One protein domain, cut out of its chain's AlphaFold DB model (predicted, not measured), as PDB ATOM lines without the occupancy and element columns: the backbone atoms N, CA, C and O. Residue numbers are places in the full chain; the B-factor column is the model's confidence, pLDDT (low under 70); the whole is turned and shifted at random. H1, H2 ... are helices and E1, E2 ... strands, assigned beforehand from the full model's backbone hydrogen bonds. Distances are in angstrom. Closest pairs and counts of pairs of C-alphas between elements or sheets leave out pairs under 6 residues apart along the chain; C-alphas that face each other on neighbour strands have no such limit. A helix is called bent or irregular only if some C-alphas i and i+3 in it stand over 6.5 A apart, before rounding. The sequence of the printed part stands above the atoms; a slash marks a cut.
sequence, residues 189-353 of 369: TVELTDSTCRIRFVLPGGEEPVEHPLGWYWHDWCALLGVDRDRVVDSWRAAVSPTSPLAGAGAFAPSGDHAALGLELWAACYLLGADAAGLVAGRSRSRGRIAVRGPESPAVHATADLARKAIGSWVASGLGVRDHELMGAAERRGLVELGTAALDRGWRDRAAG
ATOM      1  N   THR A 189     -27.065  -4.149 -22.233       91.50
ATOM      2  CA  THR A 189     -28.449  -3.824 -22.553       91.50
ATOM      3  C   THR A 189     -29.343  -4.462 -21.500       91.50
ATOM      4  O   THR A 189     -28.962  -5.433 -20.835       91.50
ATOM      5  N   VAL A 190     -30.511  -3.867 -21.291       94.31
ATOM      6  CA  VAL A 190     -31.558  -4.456 -20.460       94.31
ATOM      7  C   VAL A 190     -32.666  -4.893 -21.395       94.31
ATOM      8  O   VAL A 190     -33.067  -4.138 -22.280       94.31
ATOM      9  N   GLU A 191     -33.151  -6.105 -21.184       93.62
ATOM     10  CA  GLU A 191     -34.206  -6.728 -21.969       93.62
ATOM     11  C   GLU A 191     -35.387  -7.041 -21.055       93.62
ATOM     12  O   GLU A 191     -35.208  -7.372 -19.883       93.62
ATOM     13  N   LEU A 192     -36.590  -6.937 -21.609       93.94
ATOM     14  CA  LEU A 192     -37.802  -7.508 -21.041       93.94
ATOM     15  C   LEU A 192     -38.312  -8.449 -22.119       93.94
ATOM     16  O   LEU A 192     -38.719  -7.993 -23.187       93.94
ATOM     17  N   THR A 193     -38.200  -9.742 -21.874       91.50
ATOM     18  CA  THR A 193     -38.545 -10.775 -22.849       91.50
ATOM     19  C   THR A 193     -39.238 -11.894 -22.110       91.50
ATOM     20  O   THR A 193     -38.748 -12.333 -21.070       91.50
ATOM     21  N   ASP A 194     -40.384 -12.324 -22.634       92.44
ATOM     22  CA  ASP A 194     -41.244 -13.313 -21.984       92.44
ATOM     23  C   ASP A 194     -41.517 -12.939 -20.513       92.44
ATOM     24  O   ASP A 194     -41.272 -13.701 -19.578       92.44
ATOM     25  N   SER A 195     -41.912 -11.676 -20.312       95.50
ATOM     26  CA  SER A 195     -42.216 -11.072 -19.008       95.50
ATOM     27  C   SER A 195     -41.073 -11.085 -17.988       95.50
ATOM     28  O   SER A 195     -41.302 -10.842 -16.805       95.50
ATOM     29  N   THR A 196     -39.839 -11.332 -18.430       95.69
ATOM     30  CA  THR A 196     -38.666 -11.458 -17.561       95.69
ATOM     31  C   THR A 196     -37.630 -10.395 -17.895       95.69
ATOM     32  O   THR A 196     -37.254 -10.221 -19.056       95.69
ATOM     33  N   CYS A 197     -37.129  -9.701 -16.874       97.25
ATOM     34  CA  CYS A 197     -36.045  -8.743 -17.011       97.25
ATOM     35  C   CYS A 197     -34.689  -9.462 -17.041       97.25
ATOM     36  O   CYS A 197     -34.350 -10.280 -16.176       97.25
ATOM     37  N   ARG A 198     -33.877  -9.149 -18.049       95.44
ATOM     38  CA  ARG A 198     -32.535  -9.713 -18.221       95.44
ATOM     39  C   ARG A 198     -31.528  -8.616 -18.519       95.44
ATOM     40  O   ARG A 198     -31.852  -7.584 -19.099       95.44
ATOM     41  N   ILE A 199     -30.287  -8.860 -18.123       94.31
ATOM     42  CA  ILE A 199     -29.134  -8.025 -18.445       94.31
ATOM     43  C   ILE A 199     -28.279  -8.794 -19.442       94.31
ATOM     44  O   ILE A 199     -27.868  -9.926 -19.179       94.31
ATOM     45  N   ARG A 200     -27.965  -8.168 -20.568       90.00
ATOM     46  CA  ARG A 200     -27.009  -8.700 -21.536       90.00
ATOM     47  C   ARG A 200     -25.743  -7.873 -21.471       90.00
ATOM     48  O   ARG A 200     -25.796  -6.667 -21.676       90.00
ATOM     49  N   PHE A 201     -24.611  -8.509 -21.200       86.81
ATOM     50  CA  PHE A 201     -23.317  -7.835 -21.238       86.81
ATOM     51  C   PHE A 201     -22.752  -7.883 -22.654       86.81
ATOM     52  O   PHE A 201     -22.697  -8.939 -23.270       86.81
ATOM     53  N   VAL A 202     -22.309  -6.736 -23.159       78.06
ATOM     54  CA  VAL A 202     -21.682  -6.612 -24.475       78.06
ATOM     55  C   VAL A 202     -20.173  -6.546 -24.271       78.06
ATOM     56  O   VAL A 202     -19.639  -5.526 -23.837       78.06
ATOM     57  N   LEU A 203     -19.467  -7.636 -24.567       71.50
ATOM     58  CA  LEU A 203     -18.016  -7.699 -24.392       71.50
ATOM     59  C   LEU A 203     -17.292  -6.846 -25.449       71.50
ATOM     60  O   LEU A 203     -17.444  -7.094 -26.651       71.50
ATOM     61  N   PRO A 204     -16.469  -5.849 -25.069       65.12
ATOM     62  CA  PRO A 204     -15.604  -5.142 -26.014       65.12
ATOM     63  C   PRO A 204     -14.708  -6.129 -26.779       65.12
ATOM     64  O   PRO A 204     -14.049  -6.956 -26.162       65.12
ATOM     65  N   GLY A 205     -14.714  -6.084 -28.115       63.34
ATOM     66  CA  GLY A 205     -13.938  -7.006 -28.957       63.34
ATOM     67  C   GLY A 205     -14.441  -8.455 -29.028       63.34
ATOM     68  O   GLY A 205     -13.849  -9.239 -29.759       63.34
ATOM     69  N   GLY A 206     -15.511  -8.823 -28.314       63.81
ATOM     70  CA  GLY A 206     -16.109 -10.156 -28.424       63.81
ATOM     71  C   GLY A 206     -16.821 -10.368 -29.764       63.81
ATOM     72  O   GLY A 206     -17.549  -9.483 -30.219       63.81
ATOM     73  N   GLU A 207     -16.639 -11.551 -30.354       63.78
ATOM     74  CA  GLU A 207     -17.335 -12.020 -31.567       63.78
ATOM     75  C   GLU A 207     -18.713 -12.641 -31.265       63.78
ATOM     76  O   GLU A 207     -19.300 -13.292 -32.125       63.78
ATOM     77  N   GLU A 208     -19.232 -12.485 -30.041       65.44
ATOM     78  CA  GLU A 208     -20.504 -13.099 -29.651       65.44
ATOM     79  C   GLU A 208     -21.648 -12.582 -30.547       65.44
ATOM     80  O   GLU A 208     -21.835 -11.360 -30.643       65.44
ATOM     81  N   PRO A 209     -22.402 -13.477 -31.221       68.25
ATOM     82  CA  PRO A 209     -23.481 -13.075 -32.117       68.25
ATOM     83  C   PRO A 209     -24.548 -12.310 -31.349       68.25
ATOM     84  O   PRO A 209     -25.084 -12.850 -30.391       68.25
ATOM     85  N   VAL A 210     -24.900 -11.093 -31.769       73.94
ATOM     86  CA  VAL A 210     -25.812 -10.206 -31.020       73.94
ATOM     87  C   VAL A 210     -27.171 -10.845 -30.701       73.94
ATOM     88  O   VAL A 210     -27.746 -10.558 -29.654       73.94
ATOM     89  N   GLU A 211     -27.648 -11.754 -31.548       70.25
ATOM     90  CA  GLU A 211     -28.960 -12.404 -31.436       70.25
ATOM     91  C   GLU A 211     -28.987 -13.644 -30.526       70.25
ATOM     92  O   GLU A 211     -29.987 -14.360 -30.467       70.25
ATOM     93  N   HIS A 212     -27.910 -13.936 -29.790       72.38
ATOM     94  CA  HIS A 212     -27.904 -15.080 -28.878       72.38
ATOM     95  C   HIS A 212     -29.005 -14.940 -27.793       72.38
ATOM     96  O   HIS A 212     -29.236 -13.846 -27.282       72.38
ATOM     97  N   PRO A 213     -29.693 -16.011 -27.357       70.62
ATOM     98  CA  PRO A 213     -30.811 -15.894 -26.409       70.62
ATOM     99  C   PRO A 213     -30.369 -15.732 -24.941       70.62
ATOM    100  O   PRO A 213     -31.196 -15.740 -24.027       70.62
ATOM    101  N   LEU A 214     -29.062 -15.654 -24.672       79.44
ATOM    102  CA  LEU A 214     -28.534 -15.704 -23.309       79.44
ATOM    103  C   LEU A 214     -28.496 -14.303 -22.693       79.44
ATOM    104  O   LEU A 214     -27.614 -13.500 -22.983       79.44
ATOM    105  N   GLY A 215     -29.428 -14.042 -21.784       86.56
ATOM    106  CA  GLY A 215     -29.348 -12.927 -20.839       86.56
ATOM    107  C   GLY A 215     -29.108 -13.427 -19.415       86.56
ATOM    108  O   GLY A 215     -29.508 -14.539 -19.066       86.56
ATOM    109  N   TRP A 216     -28.516 -12.596 -18.571       93.50
ATOM    110  CA  TRP A 216     -28.340 -12.861 -17.148       93.50
ATOM    111  C   TRP A 216     -29.533 -12.327 -16.364       93.50
ATOM    112  O   TRP A 216     -30.008 -11.225 -16.635       93.50
ATOM    113  N   TYR A 217     -30.037 -13.093 -15.397       96.81
ATOM    114  CA  TYR A 217     -31.182 -12.645 -14.608       96.81
ATOM    115  C   TYR A 217     -30.819 -11.402 -13.787       96.81
ATOM    116  O   TYR A 217     -29.796 -11.378 -13.100       96.81
ATOM    117  N   TRP A 218     -31.635 -10.349 -13.869       97.31
ATOM    118  CA  TRP A 218     -31.276  -9.034 -13.326       97.31
ATOM    119  C   TRP A 218     -30.985  -9.066 -11.822       97.31
ATOM    120  O   TRP A 218     -30.073  -8.379 -11.354       97.31
ATOM    121  N   HIS A 219     -31.737  -9.881 -11.078       97.25
ATOM    122  CA  HIS A 219     -31.683  -9.931  -9.621       97.25
ATOM    123  C   HIS A 219     -30.289 -10.311  -9.110       97.25
ATOM    124  O   HIS A 219     -29.817  -9.767  -8.110       97.25
ATOM    125  N   ASP A 220     -29.605 -11.202  -9.827       96.69
ATOM    126  CA  ASP A 220     -28.298 -11.717  -9.418       96.69
ATOM    127  C   ASP A 220     -27.138 -10.879  -9.976       96.69
ATOM    128  O   ASP A 220     -26.044 -10.885  -9.413       96.69
ATOM    129  N   TRP A 221     -27.373 -10.122 -11.056       95.94
ATOM    130  CA  TRP A 221     -26.306  -9.488 -11.844       95.94
ATOM    131  C   TRP A 221     -26.314  -7.954 -11.830       95.94
ATOM    132  O   TRP A 221     -25.320  -7.338 -12.221       95.94
ATOM    133  N   CYS A 222     -27.370  -7.306 -11.325       95.19
ATOM    134  CA  CYS A 222     -27.457  -5.839 -11.275       95.19
ATOM    135  C   CYS A 222     -26.358  -5.175 -10.418       95.19
ATOM    136  O   CYS A 222     -25.986  -4.027 -10.677       95.19
ATOM    137  N   ALA A 223     -25.749  -5.911  -9.483       93.69
ATOM    138  CA  ALA A 223     -24.610  -5.438  -8.698       93.69
ATOM    139  C   ALA A 223     -23.396  -5.062  -9.570       93.69
ATOM    140  O   ALA A 223     -22.691  -4.103  -9.249       93.69
ATOM    141  N   LEU A 224     -23.183  -5.737 -10.710       91.62
ATOM    142  CA  LEU A 224     -22.112  -5.385 -11.656       91.62
ATOM    143  C   LEU A 224     -22.334  -4.021 -12.322       91.62
ATOM    144  O   LEU A 224     -21.381  -3.387 -12.768       91.62
ATOM    145  N   LEU A 225     -23.580  -3.542 -12.347       90.75
ATOM    146  CA  LEU A 225     -23.957  -2.221 -12.854       90.75
ATOM    147  C   LEU A 225     -23.815  -1.128 -11.771       90.75
ATOM    148  O   LEU A 225     -24.061   0.061 -12.004       90.75
ATOM    149  N   GLY A 226     -23.416  -1.522 -10.555       91.06
ATOM    150  CA  GLY A 226     -23.425  -0.669  -9.372       91.06
ATOM    151  C   GLY A 226     -24.840  -0.362  -8.880       91.06
ATOM    152  O   GLY A 226     -25.071   0.730  -8.355       91.06
ATOM    153  N   VAL A 227     -25.785  -1.284  -9.093       93.56
ATOM    154  CA  VAL A 227     -27.168  -1.200  -8.610       93.56
ATOM    155  C   VAL A 227     -27.385  -2.246  -7.518       93.56
ATOM    156  O   VAL A 227     -27.018  -3.405  -7.674       93.56
ATOM    157  N   ASP A 228     -27.970  -1.826  -6.398       95.06
ATOM    158  CA  ASP A 228     -28.320  -2.709  -5.285       95.06
ATOM    159  C   ASP A 228     -29.700  -3.337  -5.526       95.06
ATOM    160  O   ASP A 228     -30.696  -2.618  -5.635       95.06
ATOM    161  N   ARG A 229     -29.761  -4.671  -5.599       96.69
ATOM    162  CA  ARG A 229     -31.006  -5.415  -5.842       96.69
ATOM    163  C   ARG A 229     -32.062  -5.151  -4.770       96.69
ATOM    164  O   ARG A 229     -33.236  -5.010  -5.104       96.69
ATOM    165  N   ASP A 230     -31.655  -5.027  -3.505       97.44
ATOM    166  CA  ASP A 230     -32.595  -4.872  -2.394       97.44
ATOM    167  C   ASP A 230     -33.265  -3.498  -2.503       97.44
ATOM    168  O   ASP A 230     -34.474  -3.361  -2.328       97.44
ATOM    169  N   ARG A 231     -32.509  -2.488  -2.952       96.56
ATOM    170  CA  ARG A 231     -33.038  -1.154  -3.257       96.56
ATOM    171  C   ARG A 231     -34.048  -1.171  -4.406       96.56
ATOM    172  O   ARG A 231     -35.047  -0.453  -4.334       96.56
ATOM    173  N   VAL A 232     -33.814  -1.968  -5.452       97.88
ATOM    174  CA  VAL A 232     -34.776  -2.136  -6.556       97.88
ATOM    175  C   VAL A 232     -36.079  -2.728  -6.015       97.88
ATOM    176  O   VAL A 232     -37.131  -2.111  -6.182       97.88
ATOM    177  N   VAL A 233     -36.004  -3.842  -5.281       98.19
ATOM    178  CA  VAL A 233     -37.174  -4.533  -4.709       98.19
ATOM    179  C   VAL A 233     -37.928  -3.656  -3.702       98.19
ATOM    180  O   VAL A 233     -39.155  -3.571  -3.751       98.19
ATOM    181  N   ASP A 234     -37.228  -2.968  -2.804       97.25
ATOM    182  CA  ASP A 234     -37.862  -2.126  -1.787       97.25
ATOM    183  C   ASP A 234     -38.518  -0.883  -2.398       97.25
ATOM    184  O   ASP A 234     -39.601  -0.472  -1.975       97.25
ATOM    185  N   SER A 235     -37.903  -0.301  -3.432       96.62
ATOM    186  CA  SER A 235     -38.505   0.818  -4.161       96.62
ATOM    187  C   SER A 235     -39.753   0.403  -4.944       96.62
ATOM    188  O   SER A 235     -40.722   1.164  -4.952       96.62
ATOM    189  N   TRP A 236     -39.772  -0.812  -5.503       97.69
ATOM    190  CA  TRP A 236     -40.967  -1.398  -6.107       97.69
ATOM    191  C   TRP A 236     -42.079  -1.553  -5.073       97.69
ATOM    192  O   TRP A 236     -43.153  -0.986  -5.254       97.69
ATOM    193  N   ARG A 237     -41.808  -2.225  -3.942       96.94
ATOM    194  CA  ARG A 237     -42.787  -2.421  -2.852       96.94
ATOM    195  C   ARG A 237     -43.394  -1.107  -2.370       96.94
ATOM    196  O   ARG A 237     -44.594  -1.043  -2.118       96.94
ATOM    197  N   ALA A 238     -42.581  -0.058  -2.257       94.81
ATOM    198  CA  ALA A 238     -43.062   1.270  -1.897       94.81
ATOM    199  C   ALA A 238     -44.012   1.847  -2.964       94.81
ATOM    200  O   ALA A 238     -45.066   2.389  -2.622       94.81
ATOM    201  N   ALA A 239     -43.674   1.694  -4.246       94.12
ATOM    202  CA  ALA A 239     -44.460   2.198  -5.369       94.12
ATOM    203  C   ALA A 239     -45.770   1.438  -5.615       94.12
ATOM    204  O   ALA A 239     -46.696   2.007  -6.188       94.12
ATOM    205  N   VAL A 240     -45.881   0.193  -5.156       95.69
ATOM    206  CA  VAL A 240     -47.120  -0.607  -5.222       95.69
ATOM    207  C   VAL A 240     -47.820  -0.746  -3.867       95.69
ATOM    208  O   VAL A 240     -48.717  -1.571  -3.701       95.69
ATOM    209  N   SER A 241     -47.419   0.057  -2.876       92.06
ATOM    210  CA  SER A 241     -48.051   0.059  -1.556       92.06
ATOM    211  C   SER A 241     -49.512   0.542  -1.619       92.06
ATOM    212  O   SER A 241     -49.868   1.302  -2.522       92.06
ATOM    213  N   PRO A 242     -50.370   0.190  -0.639       85.56
ATOM    214  CA  PRO A 242     -51.760   0.662  -0.593       85.56
ATOM    215  C   PRO A 242     -51.913   2.191  -0.555       85.56
ATOM    216  O   PRO A 242     -52.965   2.717  -0.900       85.56
ATOM    217  N   THR A 243     -50.869   2.906  -0.131       87.25
ATOM    218  CA  THR A 243     -50.811   4.374  -0.107       87.25
ATOM    219  C   THR A 243     -50.217   4.972  -1.384       87.25
ATOM    220  O   THR A 243     -49.949   6.173  -1.428       87.25
ATOM    221  N   SER A 244     -49.942   4.153  -2.401       85.06
ATOM    222  CA  SER A 244     -49.342   4.611  -3.647       85.06
ATOM    223  C   SER A 244     -50.283   5.552  -4.405       85.06
ATOM    224  O   SER A 244     -51.469   5.251  -4.549       85.06
ATOM    225  N   PRO A 245     -49.768   6.667  -4.949       85.12
ATOM    226  CA  PRO A 245     -50.536   7.527  -5.842       85.12
ATOM    227  C   PRO A 245     -50.690   6.938  -7.257       85.12
ATOM    228  O   PRO A 245     -51.421   7.504  -8.067       85.12
ATOM    229  N   LEU A 246     -49.998   5.839  -7.587       85.69
ATOM    230  CA  LEU A 246     -50.067   5.216  -8.910       85.69
ATOM    231  C   LEU A 246     -51.389   4.456  -9.074       85.69
ATOM    232  O   LEU A 246     -51.642   3.441  -8.422       85.69
ATOM    233  N   ALA A 247     -52.231   4.942  -9.984       80.25
ATOM    234  CA  ALA A 247     -53.499   4.300 -10.299       80.25
ATOM    235  C   ALA A 247     -53.277   2.860 -10.794       80.25
ATOM    236  O   ALA A 247     -52.468   2.612 -11.685       80.25
ATOM    237  N   GLY A 248     -54.010   1.906 -10.217       79.94
ATOM    238  CA  GLY A 248     -53.922   0.492 -10.596       79.94
ATOM    239  C   GLY A 248     -52.713  -0.263 -10.031       79.94
ATOM    240  O   GLY A 248     -52.572  -1.450 -10.311       79.94
ATOM    241  N   ALA A 249     -51.877   0.364  -9.192       85.44
ATOM    242  CA  ALA A 249     -50.679  -0.278  -8.644       85.44
ATOM    243  C   ALA A 249     -50.968  -1.522  -7.782       85.44
ATOM    244  O   ALA A 249     -50.114  -2.398  -7.671       85.44
ATOM    245  N   GLY A 250     -52.180  -1.639  -7.225       86.38
ATOM    246  CA  GLY A 250     -52.598  -2.795  -6.427       86.38
ATOM    247  C   GLY A 250     -52.545  -4.131  -7.178       86.38
ATOM    248  O   GLY A 250     -52.226  -5.145  -6.566       86.38
ATOM    249  N   ALA A 251     -52.769  -4.136  -8.498       88.69
ATOM    250  CA  ALA A 251     -52.664  -5.349  -9.320       88.69
ATOM    251  C   ALA A 251     -51.221  -5.889  -9.400       88.69
ATOM    252  O   ALA A 251     -51.007  -7.083  -9.596       88.69
ATOM    253  N   PHE A 252     -50.239  -5.007  -9.196       93.94
ATOM    254  CA  PHE A 252     -48.805  -5.297  -9.227       93.94
ATOM    255  C   PHE A 252     -48.184  -5.344  -7.826       93.94
ATOM    256  O   PHE A 252     -46.966  -5.439  -7.701       93.94
ATOM    257  N   ALA A 253     -48.994  -5.240  -6.767       91.75
ATOM    258  CA  ALA A 253     -48.529  -5.385  -5.393       91.75
ATOM    259  C   ALA A 253     -48.072  -6.829  -5.117       91.75
ATOM    260  O   ALA A 253     -48.505  -7.732  -5.826       91.75
ATOM    261  N   PRO A 254     -47.272  -7.104  -4.066       92.31
ATOM    262  CA  PRO A 254     -46.821  -8.466  -3.751       92.31
ATOM    263  C   PRO A 254     -47.938  -9.510  -3.595       92.31
ATOM    264  O   PRO A 254     -47.688 -10.697  -3.768       92.31
ATOM    265  N   SER A 255     -49.151  -9.075  -3.247       88.75
ATOM    266  CA  SER A 255     -50.347  -9.918  -3.130       88.75
ATOM    267  C   SER A 255     -51.273  -9.859  -4.352       88.75
ATOM    268  O   SER A 255     -52.354 -10.435  -4.300       88.75
ATOM    269  N   GLY A 256     -50.919  -9.090  -5.382       86.31
ATOM    270  CA  GLY A 256     -51.713  -8.904  -6.594       86.31
ATOM    271  C   GLY A 256     -51.446  -9.985  -7.641       86.31
ATOM    272  O   GLY A 256     -50.415 -10.658  -7.610       86.31
ATOM    273  N   ASP A 257     -52.369 -10.112  -8.593       86.69
ATOM    274  CA  ASP A 257     -52.348 -11.166  -9.615       86.69
ATOM    275  C   ASP A 257     -51.137 -11.069 -10.559       86.69
ATOM    276  O   ASP A 257     -50.674 -12.084 -11.079       86.69
ATOM    277  N   HIS A 258     -50.570  -9.866 -10.721       93.12
ATOM    278  CA  HIS A 258     -49.460  -9.580 -11.638       93.12
ATOM    279  C   HIS A 258     -48.177  -9.161 -10.907       93.12
ATOM    280  O   HIS A 258     -47.344  -8.442 -11.461       93.12
ATOM    281  N   ALA A 259     -48.003  -9.579  -9.647       94.94
ATOM    282  CA  ALA A 259     -46.884  -9.166  -8.793       94.94
ATOM    283  C   ALA A 259     -45.503  -9.418  -9.425       94.94
ATOM    284  O   ALA A 259     -44.654  -8.526  -9.444       94.94
ATOM    285  N   ALA A 260     -45.283 -10.629  -9.951       95.56
ATOM    286  CA  ALA A 260     -44.003 -11.024 -10.539       95.56
ATOM    287  C   ALA A 260     -43.657 -10.152 -11.752       95.56
ATOM    288  O   ALA A 260     -42.602  -9.525 -11.779       95.56
ATOM    289  N   LEU A 261     -44.591 -10.023 -12.697       96.38
ATOM    290  CA  LEU A 261     -44.435  -9.158 -13.864       96.38
ATOM    291  C   LEU A 261     -44.202  -7.690 -13.472       96.38
ATOM    292  O   LEU A 261     -43.356  -7.015 -14.055       96.38
ATOM    293  N   GLY A 262     -44.928  -7.196 -12.465       97.06
ATOM    294  CA  GLY A 262     -44.749  -5.846 -11.941       97.06
ATOM    295  C   GLY A 262     -43.323  -5.587 -11.448       97.06
ATOM    296  O   GLY A 262     -42.765  -4.527 -11.732       97.06
ATOM    297  N   LEU A 263     -42.719  -6.557 -10.753       98.38
ATOM    298  CA  LEU A 263     -41.328  -6.479 -10.303       98.38
ATOM    299  C   LEU A 263     -40.337  -6.558 -11.473       98.38
ATOM    300  O   LEU A 263     -39.384  -5.781 -11.509       98.38
ATOM    301  N   GLU A 264     -40.558  -7.461 -12.429       98.31
ATOM    302  CA  GLU A 264     -39.684  -7.620 -13.597       98.31
ATOM    303  C   GLU A 264     -39.659  -6.345 -14.452       98.31
ATOM    304  O   GLU A 264     -38.579  -5.830 -14.761       98.31
ATOM    305  N   LEU A 265     -40.821  -5.748 -14.753       97.88
ATOM    306  CA  LEU A 265     -40.846  -4.459 -15.447       97.88
ATOM    307  C   LEU A 265     -40.203  -3.354 -14.600       97.88
ATOM    308  O   LEU A 265     -39.437  -2.544 -15.130       97.88
ATOM    309  N   TRP A 266     -40.503  -3.299 -13.298       98.44
ATOM    310  CA  TRP A 266     -39.907  -2.302 -12.413       98.44
ATOM    311  C   TRP A 266     -38.380  -2.360 -12.473       98.44
ATOM    312  O   TRP A 266     -37.735  -1.329 -12.652       98.44
ATOM    313  N   ALA A 267     -37.796  -3.554 -12.384       98.62
ATOM    314  CA  ALA A 267     -36.359  -3.741 -12.500       98.62
ATOM    315  C   ALA A 267     -35.831  -3.274 -13.864       98.62
ATOM    316  O   ALA A 267     -34.878  -2.494 -13.905       98.62
ATOM    317  N   ALA A 268     -36.475  -3.667 -14.969       98.19
ATOM    318  CA  ALA A 268     -36.042  -3.285 -16.313       98.19
ATOM    319  C   ALA A 268     -36.002  -1.757 -16.499       98.19
ATOM    320  O   ALA A 268     -34.989  -1.185 -16.920       98.19
ATOM    321  N   CYS A 269     -37.083  -1.075 -16.119       98.19
ATOM    322  CA  CYS A 269     -37.192   0.375 -16.231       98.19
ATOM    323  C   CYS A 269     -36.298   1.114 -15.222       98.19
ATOM    324  O   CYS A 269     -35.697   2.127 -15.583       98.19
ATOM    325  N   TYR A 270     -36.135   0.603 -13.998       98.19
ATOM    326  CA  TYR A 270     -35.191   1.150 -13.019       98.19
ATOM    327  C   TYR A 270     -33.759   1.123 -13.562       98.19
ATOM    328  O   TYR A 270     -33.053   2.132 -13.507       98.19
ATOM    329  N   LEU A 271     -33.325  -0.013 -14.116       97.12
ATOM    330  CA  LEU A 271     -31.985  -0.164 -14.683       97.12
ATOM    331  C   LEU A 271     -31.771   0.747 -15.900       97.12
ATOM    332  O   LEU A 271     -30.694   1.325 -16.037       97.12
ATOM    333  N   LEU A 272     -32.796   0.939 -16.738       95.88
ATOM    334  CA  LEU A 272     -32.781   1.921 -17.827       95.88
ATOM    335  C   LEU A 272     -32.579   3.355 -17.307       95.88
ATOM    336  O   LEU A 272     -31.731   4.088 -17.821       95.88
ATOM    337  N   GLY A 273     -33.322   3.754 -16.271       94.12
ATOM    338  CA  GLY A 273     -33.180   5.070 -15.645       94.12
ATOM    339  C   GLY A 273     -31.805   5.285 -15.009       94.12
ATOM    340  O   GLY A 273     -31.197   6.346 -15.174       94.12
ATOM    341  N   ALA A 274     -31.282   4.263 -14.328       92.56
ATOM    342  CA  ALA A 274     -29.949   4.289 -13.738       92.56
ATOM    343  C   ALA A 274     -28.843   4.403 -14.803       92.56
ATOM    344  O   ALA A 274     -27.897   5.171 -14.614       92.56
ATOM    345  N   ASP A 275     -28.966   3.697 -15.933       91.25
ATOM    346  CA  ASP A 275     -28.023   3.813 -17.055       91.25
ATOM    347  C   ASP A 275     -28.025   5.235 -17.637       91.25
ATOM    348  O   ASP A 275     -26.989   5.904 -17.729       91.25
ATOM    349  N   ALA A 276     -29.217   5.756 -17.943       89.06
ATOM    350  CA  ALA A 276     -29.381   7.087 -18.517       89.06
ATOM    351  C   ALA A 276     -28.801   8.191 -17.604       89.06
ATOM    352  O   ALA A 276     -28.043   9.052 -18.065       89.06
ATOM    353  N   ALA A 277     -29.044   8.118 -16.291       87.25
ATOM    354  CA  ALA A 277     -28.439   9.031 -15.318       87.25
ATOM    355  C   ALA A 277     -26.903   8.915 -15.261       87.25
ATOM    356  O   ALA A 277     -26.204   9.923 -15.107       87.25
ATOM    357  N   GLY A 278     -26.359   7.701 -15.416       83.62
ATOM    358  CA  GLY A 278     -24.918   7.452 -15.477       83.62
ATOM    359  C   GLY A 278     -24.229   8.214 -16.612       83.62
ATOM    360  O   GLY A 278     -23.175   8.822 -16.395       83.62
ATOM    361  N   LEU A 279     -24.858   8.268 -17.790       80.44
ATOM    362  CA  LEU A 279     -24.347   9.006 -18.951       80.44
ATOM    363  C   LEU A 279     -24.315  10.526 -18.720       80.44
ATOM    364  O   LEU A 279     -23.374  11.203 -19.146       80.44
ATOM    365  N   VAL A 280     -25.306  11.081 -18.016       77.75
ATOM    366  CA  VAL A 280     -25.342  12.515 -17.673       77.75
ATOM    367  C   VAL A 280     -24.285  12.863 -16.622       77.75
ATOM    368  O   VAL A 280     -23.576  13.866 -16.757       77.75
ATOM    369  N   ALA A 281     -24.120  12.022 -15.598       68.81
ATOM    370  CA  ALA A 281     -23.099  12.219 -14.571       68.81
ATOM    371  C   ALA A 281     -21.671  12.175 -15.155       68.81
ATOM    372  O   ALA A 281     -20.819  12.969 -14.750       68.81
ATOM    373  N   GLY A 282     -21.426  11.308 -16.147       60.59
ATOM    374  CA  GLY A 282     -20.171  11.272 -16.905       60.59
ATOM    375  C   GLY A 282     -19.885  12.573 -17.669       60.59
ATOM    376  O   GLY A 282     -18.755  13.058 -17.645       60.59
ATOM    377  N   ARG A 283     -20.913  13.195 -18.269       59.00
ATOM    378  CA  ARG A 283     -20.808  14.483 -18.988       59.00
ATOM    379  C   ARG A 283     -20.470  15.666 -18.077       59.00
ATOM    380  O   ARG A 283     -19.635  16.491 -18.429       59.00
ATOM    381  N   SER A 284     -21.093  15.749 -16.901       54.03
ATOM    382  CA  SER A 284     -20.903  16.876 -15.965       54.03
ATOM    383  C   SER A 284     -19.492  16.923 -15.352       54.03
ATOM    384  O   SER A 284     -19.049  17.959 -14.858       54.03
ATOM    385  N   ARG A 285     -18.758  15.800 -15.392       52.69
ATOM    386  CA  ARG A 285     -17.347  15.728 -14.979       52.69
ATOM    387  C   ARG A 285     -16.372  16.191 -16.066       52.69
ATOM    388  O   ARG A 285     -15.275  16.616 -15.724       52.69
ATOM    389  N   SER A 286     -16.748  16.116 -17.346       48.62
ATOM    390  CA  SER A 286     -15.894  16.498 -18.484       48.62
ATOM    391  C   SER A 286     -16.185  17.898 -19.036       48.62
ATOM    392  O   SER A 286     -15.298  18.530 -19.606       48.62
ATOM    393  N   ARG A 287     -17.397  18.421 -18.833       44.72
ATOM    394  CA  ARG A 287     -17.780  19.811 -19.116       44.72
ATOM    395  C   ARG A 287     -18.461  20.380 -17.877       44.72
ATOM    396  O   ARG A 287     -19.387  19.762 -17.361       44.72
ATOM    397  N   GLY A 288     -17.994  21.535 -17.394       38.12
ATOM    398  CA  GLY A 288     -18.558  22.210 -16.221       38.12
ATOM    399  C   GLY A 288     -20.094  22.222 -16.231       38.12
ATOM    400  O   GLY A 288     -20.697  22.442 -17.276       38.12
ATOM    401  N   ARG A 289     -20.683  21.919 -15.061       34.94
ATOM    402  CA  ARG A 289     -22.121  21.735 -14.761       34.94
ATOM    403  C   ARG A 289     -23.079  22.203 -15.866       34.94
ATOM    404  O   ARG A 289     -23.387  23.387 -15.972       34.94
ATOM    405  N   ILE A 290     -23.643  21.246 -16.603       38.84
ATOM    406  CA  ILE A 290     -24.838  21.479 -17.422       38.84
ATOM    407  C   ILE A 290     -26.025  21.656 -16.468       38.84
ATOM    408  O   ILE A 290     -26.268  20.811 -15.604       38.84
ATOM    409  N   ALA A 291     -26.736  22.775 -16.600       33.94
ATOM    410  CA  ALA A 291     -27.928  23.067 -15.814       33.94
ATOM    411  C   ALA A 291     -29.013  22.017 -16.094       33.94
ATOM    412  O   ALA A 291     -29.472  21.864 -17.227       33.94
ATOM    413  N   VAL A 292     -29.428  21.302 -15.047       37.94
ATOM    414  CA  VAL A 292     -30.644  20.483 -15.058       37.94
ATOM    415  C   VAL A 292     -31.811  21.440 -15.316       37.94
ATOM    416  O   VAL A 292     -32.053  22.342 -14.514       37.94
ATOM    417  N   ARG A 293     -32.477  21.310 -16.470       40.88
ATOM    418  CA  ARG A 293     -33.624  22.157 -16.829       40.88
ATOM    419  C   ARG A 293     -34.775  21.886 -15.851       40.88
ATOM    420  O   ARG A 293     -35.002  20.743 -15.466       40.88
ATOM    421  N   GLY A 294     -35.460  22.945 -15.419       28.17
ATOM    422  CA  GLY A 294     -36.534  22.858 -14.426       28.17
ATOM    423  C   GLY A 294     -37.745  22.036 -14.904       28.17
ATOM    424  O   GLY A 294     -37.960  21.920 -16.112       28.17
ATOM    425  N   PRO A 295     -38.553  21.498 -13.970       34.94
ATOM    426  CA  PRO A 295     -39.628  20.534 -14.240       34.94
ATOM    427  C   PRO A 295     -40.791  21.052 -15.108       34.94
ATOM    428  O   PRO A 295     -41.561  20.241 -15.605       34.94
ATOM    429  N   GLU A 296     -40.907  22.366 -15.324       32.78
ATOM    430  CA  GLU A 296     -42.004  23.000 -16.084       32.78
ATOM    431  C   GLU A 296     -41.638  23.347 -17.542       32.78
ATOM    432  O   GLU A 296     -42.381  24.032 -18.243       32.78
ATOM    433  N   SER A 297     -40.469  22.920 -18.035       37.00
ATOM    434  CA  SER A 297     -40.070  23.197 -19.420       37.00
ATOM    435  C   SER A 297     -40.808  22.279 -20.412       37.00
ATOM    436  O   SER A 297     -40.829  21.065 -20.207       37.00
ATOM    437  N   PRO A 298     -41.305  22.792 -21.558       42.16
ATOM    438  CA  PRO A 298     -41.866  21.967 -22.636       42.16
ATOM    439  C   PRO A 298     -40.949  20.816 -23.090       42.16
ATOM    440  O   PRO A 298     -41.430  19.746 -23.449       42.16
ATOM    441  N   ALA A 299     -39.625  20.994 -23.002       48.44
ATOM    442  CA  ALA A 299     -38.639  19.955 -23.307       48.44
ATOM    443  C   ALA A 299     -38.643  18.793 -22.290       48.44
ATOM    444  O   ALA A 299     -38.420  17.642 -22.662       48.44
ATOM    445  N   VAL A 300     -38.933  19.071 -21.012       53.59
ATOM    446  CA  VAL A 300     -39.075  18.042 -19.966       53.59
ATOM    447  C   VAL A 300     -40.344  17.221 -20.204       53.59
ATOM    448  O   VAL A 300     -40.307  15.997 -20.095       53.59
ATOM    449  N   HIS A 301     -41.438  17.864 -20.620       54.69
ATOM    450  CA  HIS A 301     -42.673  17.167 -20.990       54.69
ATOM    451  C   HIS A 301     -42.517  16.305 -22.252       54.69
ATOM    452  O   HIS A 301     -42.973  15.165 -22.258       54.69
ATOM    453  N   ALA A 302     -41.825  16.801 -23.285       59.28
ATOM    454  CA  ALA A 302     -41.516  16.018 -24.486       59.28
ATOM    455  C   ALA A 302     -40.640  14.794 -24.159       59.28
ATOM    456  O   ALA A 302     -40.900  13.693 -24.639       59.28
ATOM    457  N   THR A 303     -39.659  14.955 -23.266       72.38
ATOM    458  CA  THR A 303     -38.830  13.843 -22.770       72.38
ATOM    459  C   THR A 303     -39.671  12.799 -22.029       72.38
ATOM    460  O   THR A 303     -39.502  11.600 -22.243       72.38
ATOM    461  N   ALA A 304     -40.619  13.238 -21.195       81.19
ATOM    462  CA  ALA A 304     -41.517  12.342 -20.472       81.19
ATOM    463  C   ALA A 304     -42.459  11.562 -21.409       81.19
ATOM    464  O   ALA A 304     -42.709  10.381 -21.166       81.19
ATOM    465  N   ASP A 305     -42.954  12.181 -22.487       87.50
ATOM    466  CA  ASP A 305     -43.772  11.491 -23.495       87.50
ATOM    467  C   ASP A 305     -42.968  10.422 -24.248       87.50
ATOM    468  O   ASP A 305     -43.401   9.273 -24.345       87.50
ATOM    469  N   LEU A 306     -41.758  10.760 -24.710       89.94
ATOM    470  CA  LEU A 306     -40.881   9.811 -25.402       89.94
ATOM    471  C   LEU A 306     -40.496   8.631 -24.507       89.94
ATOM    472  O   LEU A 306     -40.549   7.483 -24.949       89.94
ATOM    473  N   ALA A 307     -40.156   8.891 -23.242       92.25
ATOM    474  CA  ALA A 307     -39.870   7.843 -22.269       92.25
ATOM    475  C   ALA A 307     -41.095   6.944 -22.028       92.25
ATOM    476  O   ALA A 307     -40.967   5.719 -22.029       92.25
ATOM    477  N   ARG A 308     -42.294   7.525 -21.894       94.19
ATOM    478  CA  ARG A 308     -43.537   6.756 -21.739       94.19
ATOM    479  C   ARG A 308     -43.815   5.882 -22.965       94.19
ATOM    480  O   ARG A 308     -44.149   4.711 -22.801       94.19
ATOM    481  N   LYS A 309     -43.638   6.401 -24.184       93.94
ATOM    482  CA  LYS A 309     -43.780   5.624 -25.431       93.94
ATOM    483  C   LYS A 309     -42.767   4.485 -25.524       93.94
ATOM    484  O   LYS A 309     -43.142   3.370 -25.877       93.94
ATOM    485  N   ALA A 310     -41.516   4.745 -25.148       95.44
ATOM    486  CA  ALA A 310     -40.457   3.740 -25.077       95.44
ATOM    487  C   ALA A 310     -40.796   2.596 -24.109       95.44
ATOM    488  O   ALA A 310     -40.526   1.433 -24.404       95.44
ATOM    489  N   ILE A 311     -41.401   2.915 -22.964       96.31
ATOM    490  CA  ILE A 311     -41.875   1.918 -21.997       96.31
ATOM    491  C   ILE A 311     -43.112   1.193 -22.538       96.31
ATOM    492  O   ILE A 311     -43.196  -0.025 -22.426       96.31
ATOM    493  N   GLY A 312     -44.039   1.911 -23.175       95.00
ATOM    494  CA  GLY A 312     -45.220   1.339 -23.820       95.00
ATOM    495  C   GLY A 312     -44.876   0.285 -24.868       95.00
ATOM    496  O   GLY A 312     -45.435  -0.809 -24.835       95.00
ATOM    497  N   SER A 313     -43.912   0.570 -25.746       93.81
ATOM    498  CA  SER A 313     -43.431  -0.406 -26.730       93.81
ATOM    499  C   SER A 313     -42.731  -1.592 -26.069       93.81
ATOM    500  O   SER A 313     -42.842  -2.720 -26.544       93.81
ATOM    501  N   TRP A 314     -42.031  -1.365 -24.955       92.56
ATOM    502  CA  TRP A 314     -41.370  -2.426 -24.199       92.56
ATOM    503  C   TRP A 314     -42.371  -3.362 -23.522       92.56
ATOM    504  O   TRP A 314     -42.200  -4.571 -23.575       92.56
ATOM    505  N   VAL A 315     -43.452  -2.815 -22.957       94.56
ATOM    506  CA  VAL A 315     -44.580  -3.595 -22.429       94.56
ATOM    507  C   VAL A 315     -45.294  -4.339 -23.556       94.56
ATOM    508  O   VAL A 315     -45.634  -5.502 -23.406       94.56
ATOM    509  N   ALA A 316     -45.518  -3.708 -24.706       92.06
ATOM    510  CA  ALA A 316     -46.206  -4.359 -25.816       92.06
ATOM    511  C   ALA A 316     -45.410  -5.537 -26.411       92.06
ATOM    512  O   ALA A 316     -46.011  -6.551 -26.754       92.06
ATOM    513  N   SER A 317     -44.081  -5.415 -26.503       91.38
ATOM    514  CA  SER A 317     -43.199  -6.436 -27.095       91.38
ATOM    515  C   SER A 317     -42.622  -7.444 -26.101       91.38
ATOM    516  O   SER A 317     -42.266  -8.550 -26.497       91.38
ATOM    517  N   GLY A 318     -42.488  -7.069 -24.828       92.12
ATOM    518  CA  GLY A 318     -41.736  -7.840 -23.839       92.12
ATOM    519  C   GLY A 318     -42.557  -8.826 -23.015       92.12
ATOM    520  O   GLY A 318     -41.968  -9.650 -22.318       92.12
ATOM    521  N   LEU A 319     -43.892  -8.759 -23.068       93.19
ATOM    522  CA  LEU A 319     -44.763  -9.682 -22.337       93.19
ATOM    523  C   LEU A 319     -44.769 -11.072 -22.971       93.19
ATOM    524  O   LEU A 319     -44.891 -11.214 -24.188       93.19
ATOM    525  N   GLY A 320     -44.710 -12.095 -22.124       91.44
ATOM    526  CA  GLY A 320     -44.987 -13.468 -22.521       91.44
ATOM    527  C   GLY A 320     -46.436 -13.650 -22.965       91.44
ATOM    528  O   GLY A 320     -47.323 -12.893 -22.566       91.44
ATOM    529  N   VAL A 321     -46.698 -14.689 -23.765       89.69
ATOM    530  CA  VAL A 321     -48.032 -14.963 -24.344       89.69
ATOM    531  C   VAL A 321     -49.116 -15.001 -23.264       89.69
ATOM    532  O   VAL A 321     -50.166 -14.380 -23.411       89.69
ATOM    533  N   ARG A 322     -48.832 -15.666 -22.141       90.81
ATOM    534  CA  ARG A 322     -49.775 -15.796 -21.027       90.81
ATOM    535  C   ARG A 322     -50.128 -14.448 -20.399       90.81
ATOM    536  O   ARG A 322     -51.305 -14.161 -20.210       90.81
ATOM    537  N   ASP A 323     -49.135 -13.624 -20.077       92.62
ATOM    538  CA  ASP A 323     -49.389 -12.317 -19.459       92.62
ATOM    539  C   ASP A 323     -50.064 -11.369 -20.449       92.62
ATOM    540  O   ASP A 323     -50.950 -10.597 -20.085       92.62
ATOM    541  N   HIS A 324     -49.718 -11.484 -21.731       89.12
ATOM    542  CA  HIS A 324     -50.401 -10.768 -22.793       89.12
ATOM    543  C   HIS A 324     -51.904 -11.119 -22.839       89.12
ATOM    544  O   HIS A 324     -52.742 -10.225 -22.944       89.12
ATOM    545  N   GLU A 325     -52.275 -12.392 -22.738       89.50
ATOM    546  CA  GLU A 325     -53.681 -12.826 -22.753       89.50
ATOM    547  C   GLU A 325     -54.448 -12.448 -21.479       89.50
ATOM    548  O   GLU A 325     -55.630 -12.113 -21.551       89.50
ATOM    549  N   LEU A 326     -53.783 -12.482 -20.321       89.00
ATOM    550  CA  LEU A 326     -54.408 -12.188 -19.030       89.00
ATOM    551  C   LEU A 326     -54.609 -10.690 -18.783       89.00
ATOM    552  O   LEU A 326     -55.530 -10.320 -18.058       89.00
ATOM    553  N   MET A 327     -53.773  -9.831 -19.370       89.56
ATOM    554  CA  MET A 327     -53.816  -8.394 -19.109       89.56
ATOM    555  C   MET A 327     -54.748  -7.628 -20.048       89.56
ATOM    556  O   MET A 327     -54.505  -7.492 -21.255       89.56
ATOM    557  N   GLY A 328     -55.745  -6.977 -19.453       90.50
ATOM    558  CA  GLY A 328     -56.598  -6.002 -20.115       90.50
ATOM    559  C   GLY A 328     -55.898  -4.665 -20.388       90.50
ATOM    560  O   GLY A 328     -54.832  -4.336 -19.862       90.50
ATOM    561  N   ALA A 329     -56.544  -3.817 -21.194       90.19
ATOM    562  CA  ALA A 329     -55.993  -2.516 -21.586       90.19
ATOM    563  C   ALA A 329     -55.716  -1.576 -20.392       90.19
ATOM    564  O   ALA A 329     -54.791  -0.767 -20.446       90.19
ATOM    565  N   ALA A 330     -56.511  -1.660 -19.320       90.94
ATOM    566  CA  ALA A 330     -56.306  -0.855 -18.116       90.94
ATOM    567  C   ALA A 330     -55.050  -1.280 -17.343       90.94
ATOM    568  O   ALA A 330     -54.268  -0.421 -16.940       90.94
ATOM    569  N   GLU A 331     -54.824  -2.585 -17.198       92.00
ATOM    570  CA  GLU A 331     -53.647  -3.124 -16.514       92.00
ATOM    571  C   GLU A 331     -52.381  -2.816 -17.308       92.00
ATOM    572  O   GLU A 331     -51.403  -2.354 -16.734       92.00
ATOM    573  N   ARG A 332     -52.411  -2.943 -18.640       93.19
ATOM    574  CA  ARG A 332     -51.273  -2.557 -19.494       93.19
ATOM    575  C   ARG A 332     -50.910  -1.082 -19.356       93.19
ATOM    576  O   ARG A 332     -49.733  -0.754 -19.267       93.19
ATOM    577  N   ARG A 333     -51.905  -0.188 -19.286       93.19
ATOM    578  CA  ARG A 333     -51.655   1.235 -18.991       93.19
ATOM    579  C   ARG A 333     -51.045   1.425 -17.603       93.19
ATOM    580  O   ARG A 333     -50.081   2.170 -17.475       93.19
ATOM    581  N   GLY A 334     -51.563   0.732 -16.589       94.06
ATOM    582  CA  GLY A 334     -50.997   0.753 -15.238       94.06
ATOM    583  C   GLY A 334     -49.544   0.274 -15.203       94.06
ATOM    584  O   GLY A 334     -48.715   0.867 -14.519       94.06
ATOM    585  N   LEU A 335     -49.217  -0.739 -16.003       94.81
ATOM    586  CA  LEU A 335     -47.872  -1.281 -16.136       94.81
ATOM    587  C   LEU A 335     -46.916  -0.258 -16.789       94.81
ATOM    588  O   LEU A 335     -45.804  -0.064 -16.307       94.81
ATOM    589  N   VAL A 336     -47.368   0.493 -17.801       95.88
ATOM    590  CA  VAL A 336     -46.591   1.608 -18.384       95.88
ATOM    591  C   VAL A 336     -46.331   2.730 -17.372       95.88
ATOM    592  O   VAL A 336     -45.210   3.239 -17.295       95.88
ATOM    593  N   GLU A 337     -47.325   3.107 -16.563       95.25
ATOM    594  CA  GLU A 337     -47.128   4.112 -15.507       95.25
ATOM    595  C   GLU A 337     -46.188   3.600 -14.402       95.25
ATOM    596  O   GLU A 337     -45.320   4.345 -13.941       95.25
ATOM    597  N   LEU A 338     -46.279   2.313 -14.039       96.56
ATOM    598  CA  LEU A 338     -45.346   1.663 -13.113       96.56
ATOM    599  C   LEU A 338     -43.907   1.711 -13.646       96.56
ATOM    600  O   LEU A 338     -42.998   2.120 -12.924       96.56
ATOM    601  N   GLY A 339     -43.700   1.359 -14.918       97.00
ATOM    602  CA  GLY A 339     -42.395   1.453 -15.574       97.00
ATOM    603  C   GLY A 339     -41.870   2.890 -15.640       97.00
ATOM    604  O   GLY A 339     -40.687   3.136 -15.410       97.00
ATOM    605  N   THR A 340     -42.750   3.867 -15.874       95.94
ATOM    606  CA  THR A 340     -42.370   5.291 -15.921       95.94
ATOM    607  C   THR A 340     -41.883   5.770 -14.553       95.94
ATOM    608  O   THR A 340     -40.842   6.424 -14.456       95.94
ATOM    609  N   ALA A 341     -42.574   5.378 -13.479       95.50
ATOM    610  CA  ALA A 341     -42.151   5.656 -12.110       95.50
ATOM    611  C   ALA A 341     -40.829   4.954 -11.747       95.50
ATOM    612  O   ALA A 341     -39.974   5.547 -11.084       95.50
ATOM    613  N   ALA A 342     -40.633   3.713 -12.204       97.56
ATOM    614  CA  ALA A 342     -39.400   2.962 -11.986       97.56
ATOM    615  C   ALA A 342     -38.189   3.622 -12.663       97.56
ATOM    616  O   ALA A 342     -37.136   3.757 -12.038       97.56
ATOM    617  N   LEU A 343     -38.348   4.090 -13.906       96.69
ATOM    618  CA  LEU A 343     -37.318   4.822 -14.650       96.69
ATOM    619  C   LEU A 343     -36.872   6.081 -13.907       96.69
ATOM    620  O   LEU A 343     -35.681   6.286 -13.672       96.69
ATOM    621  N   ASP A 344     -37.830   6.900 -13.483       94.00
ATOM    622  CA  ASP A 344     -37.572   8.113 -12.709       94.00
ATOM    623  C   ASP A 344     -36.892   7.793 -11.362       94.00
ATOM    624  O   ASP A 344     -35.938   8.458 -10.946       94.00
ATOM    625  N   ARG A 345     -37.304   6.706 -10.699       94.56
ATOM    626  CA  ARG A 345     -36.662   6.245  -9.463       94.56
ATOM    627  C   ARG A 345     -35.211   5.809  -9.682       94.56
ATOM    628  O   ARG A 345     -34.342   6.259  -8.933       94.56
ATOM    629  N   GLY A 346     -34.940   4.984 -10.692       94.25
ATOM    630  CA  GLY A 346     -33.586   4.543 -11.037       94.25
ATOM    631  C   GLY A 346     -32.670   5.713 -11.390       94.25
ATOM    632  O   GLY A 346     -31.526   5.779 -10.930       94.25
ATOM    633  N   TRP A 347     -33.206   6.702 -12.112       93.00
ATOM    634  CA  TRP A 347     -32.499   7.940 -12.422       93.00
ATOM    635  C   TRP A 347     -32.090   8.701 -11.158       93.00
ATOM    636  O   TRP A 347     -30.911   9.016 -10.971       93.00
ATOM    637  N   ARG A 348     -33.047   8.994 -10.264       90.75
ATOM    638  CA  ARG A 348     -32.781   9.728  -9.013       90.75
ATOM    639  C   ARG A 348     -31.788   8.999  -8.121       90.75
ATOM    640  O   ARG A 348     -30.880   9.624  -7.574       90.75
ATOM    641  N   ASP A 349     -31.949   7.687  -7.991       90.25
ATOM    642  CA  ASP A 349     -31.098   6.859  -7.145       90.25
ATOM    643  C   ASP A 349     -29.643   6.861  -7.627       90.25
ATOM    644  O   ASP A 349     -28.731   6.979  -6.805       90.25
ATOM    645  N   ARG A 350     -29.415   6.814  -8.947       87.50
ATOM    646  CA  ARG A 350     -28.075   6.938  -9.532       87.50
ATOM    647  C   ARG A 350     -27.524   8.359  -9.423       87.50
ATOM    648  O   ARG A 350     -26.346   8.525  -9.107       87.50
ATOM    649  N   ALA A 351     -28.348   9.377  -9.671       83.06
ATOM    650  CA  ALA A 351     -27.945  10.783  -9.608       83.06
ATOM    651  C   ALA A 351     -27.538  11.221  -8.189       83.06
ATOM    652  O   ALA A 351     -26.630  12.036  -8.036       83.06
ATOM    653  N   ALA A 352     -28.154  10.643  -7.153       81.00
ATOM    654  CA  ALA A 352     -27.766  10.843  -5.756       81.00
ATOM    655  C   ALA A 352     -26.388  10.231  -5.406       81.00
ATOM    656  O   ALA A 352     -25.844  10.511  -4.336       81.00
ATOM    657  N   GLY A 353     -25.808   9.422  -6.302       69.06
ATOM    658  CA  GLY A 353     -24.573   8.672  -6.083       69.06
ATOM    659  C   GLY A 353     -24.752   7.504  -5.105       69.06
ATOM    660  O   GLY A 353     -25.849   7.277  -4.586       69.06
TER     661      GLY A 353
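AT A GLANCE: This is residues 189 to 353 of the 369 residues of an uncharacterized protein of Streptomyces sp. WAC01280 (UniProt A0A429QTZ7). Two long helices, H4 and H7, run through the core the same way, 36 degrees apart; H5 crosses H7 on one side of this pair and H2 crosses both on the other. The strand hairpin E1 E2 packs on residues 260 to 275 of H4. The 165 printed residues run E1, E2, then H1 to H7: mostly helix, with one antiparallel sheet, E1 - E2. The whole is compact, radius of gyration of the C-alphas 16.4 A, spanning 49 by 46 by 28 A.

HOW THE PARTS SIT: E1, residues 189 to 193, and E2, residues 196 to 202, form an antiparallel hairpin; N 191 and O 198 are within hydrogen-bond range at 2.9 A. H1, residues 218 to 225, is irregular, C-alphas 220 and 223 being 7.3 A apart, and touches H2, residues 229 to 239, only at the corner, closest C-alphas His 219 and Arg 229, 5.9 A. H3, residues 249 to 252, touches residues 259 to 263 of H4, residues 259 to 286, closest C-alphas Phe 252 and Ala 259, 4.3 A. H2 touches H4 residues 263 to 270, closest C-alphas Val 232 and Ala 267, 6.4 A. H5, residues 298 to 318, touches the hub H7, residues 329 to 351, closest C-alphas Gly 312 and Val 336, 5.6 A, at a steep tilt of 59 degrees; these are residues 307 to 315 of H5 and 332 to 340 of H7. H4 touches H7, closest C-alphas Tyr 270 and Gly 346, 4.2 A. H6, residues 321 to 326, touches no helix. Every O i to N i+4 pair is within hydrogen-bond range in H2, H5, H6 and H7, 22 of 24 in H4 and 1 of 4 in H1, which has 3 of 5 O i to N i+3 pairs; H3 is too short.

IN THESE COORDINATES: E1 begins at C-alpha 189 (-28.449, -3.824, -22.553). H4 is 41.4 A long, H5 29.8 A and H7 33.3 A, ending at C-alpha 351 (-27.945, 10.783, -9.608).

THE WHOLE: The printed part has no cut. The links E2 to H1 and H4 to H5 are long. Residues 204 to 209, 281 to 302 and 353 have pLDDT under 70.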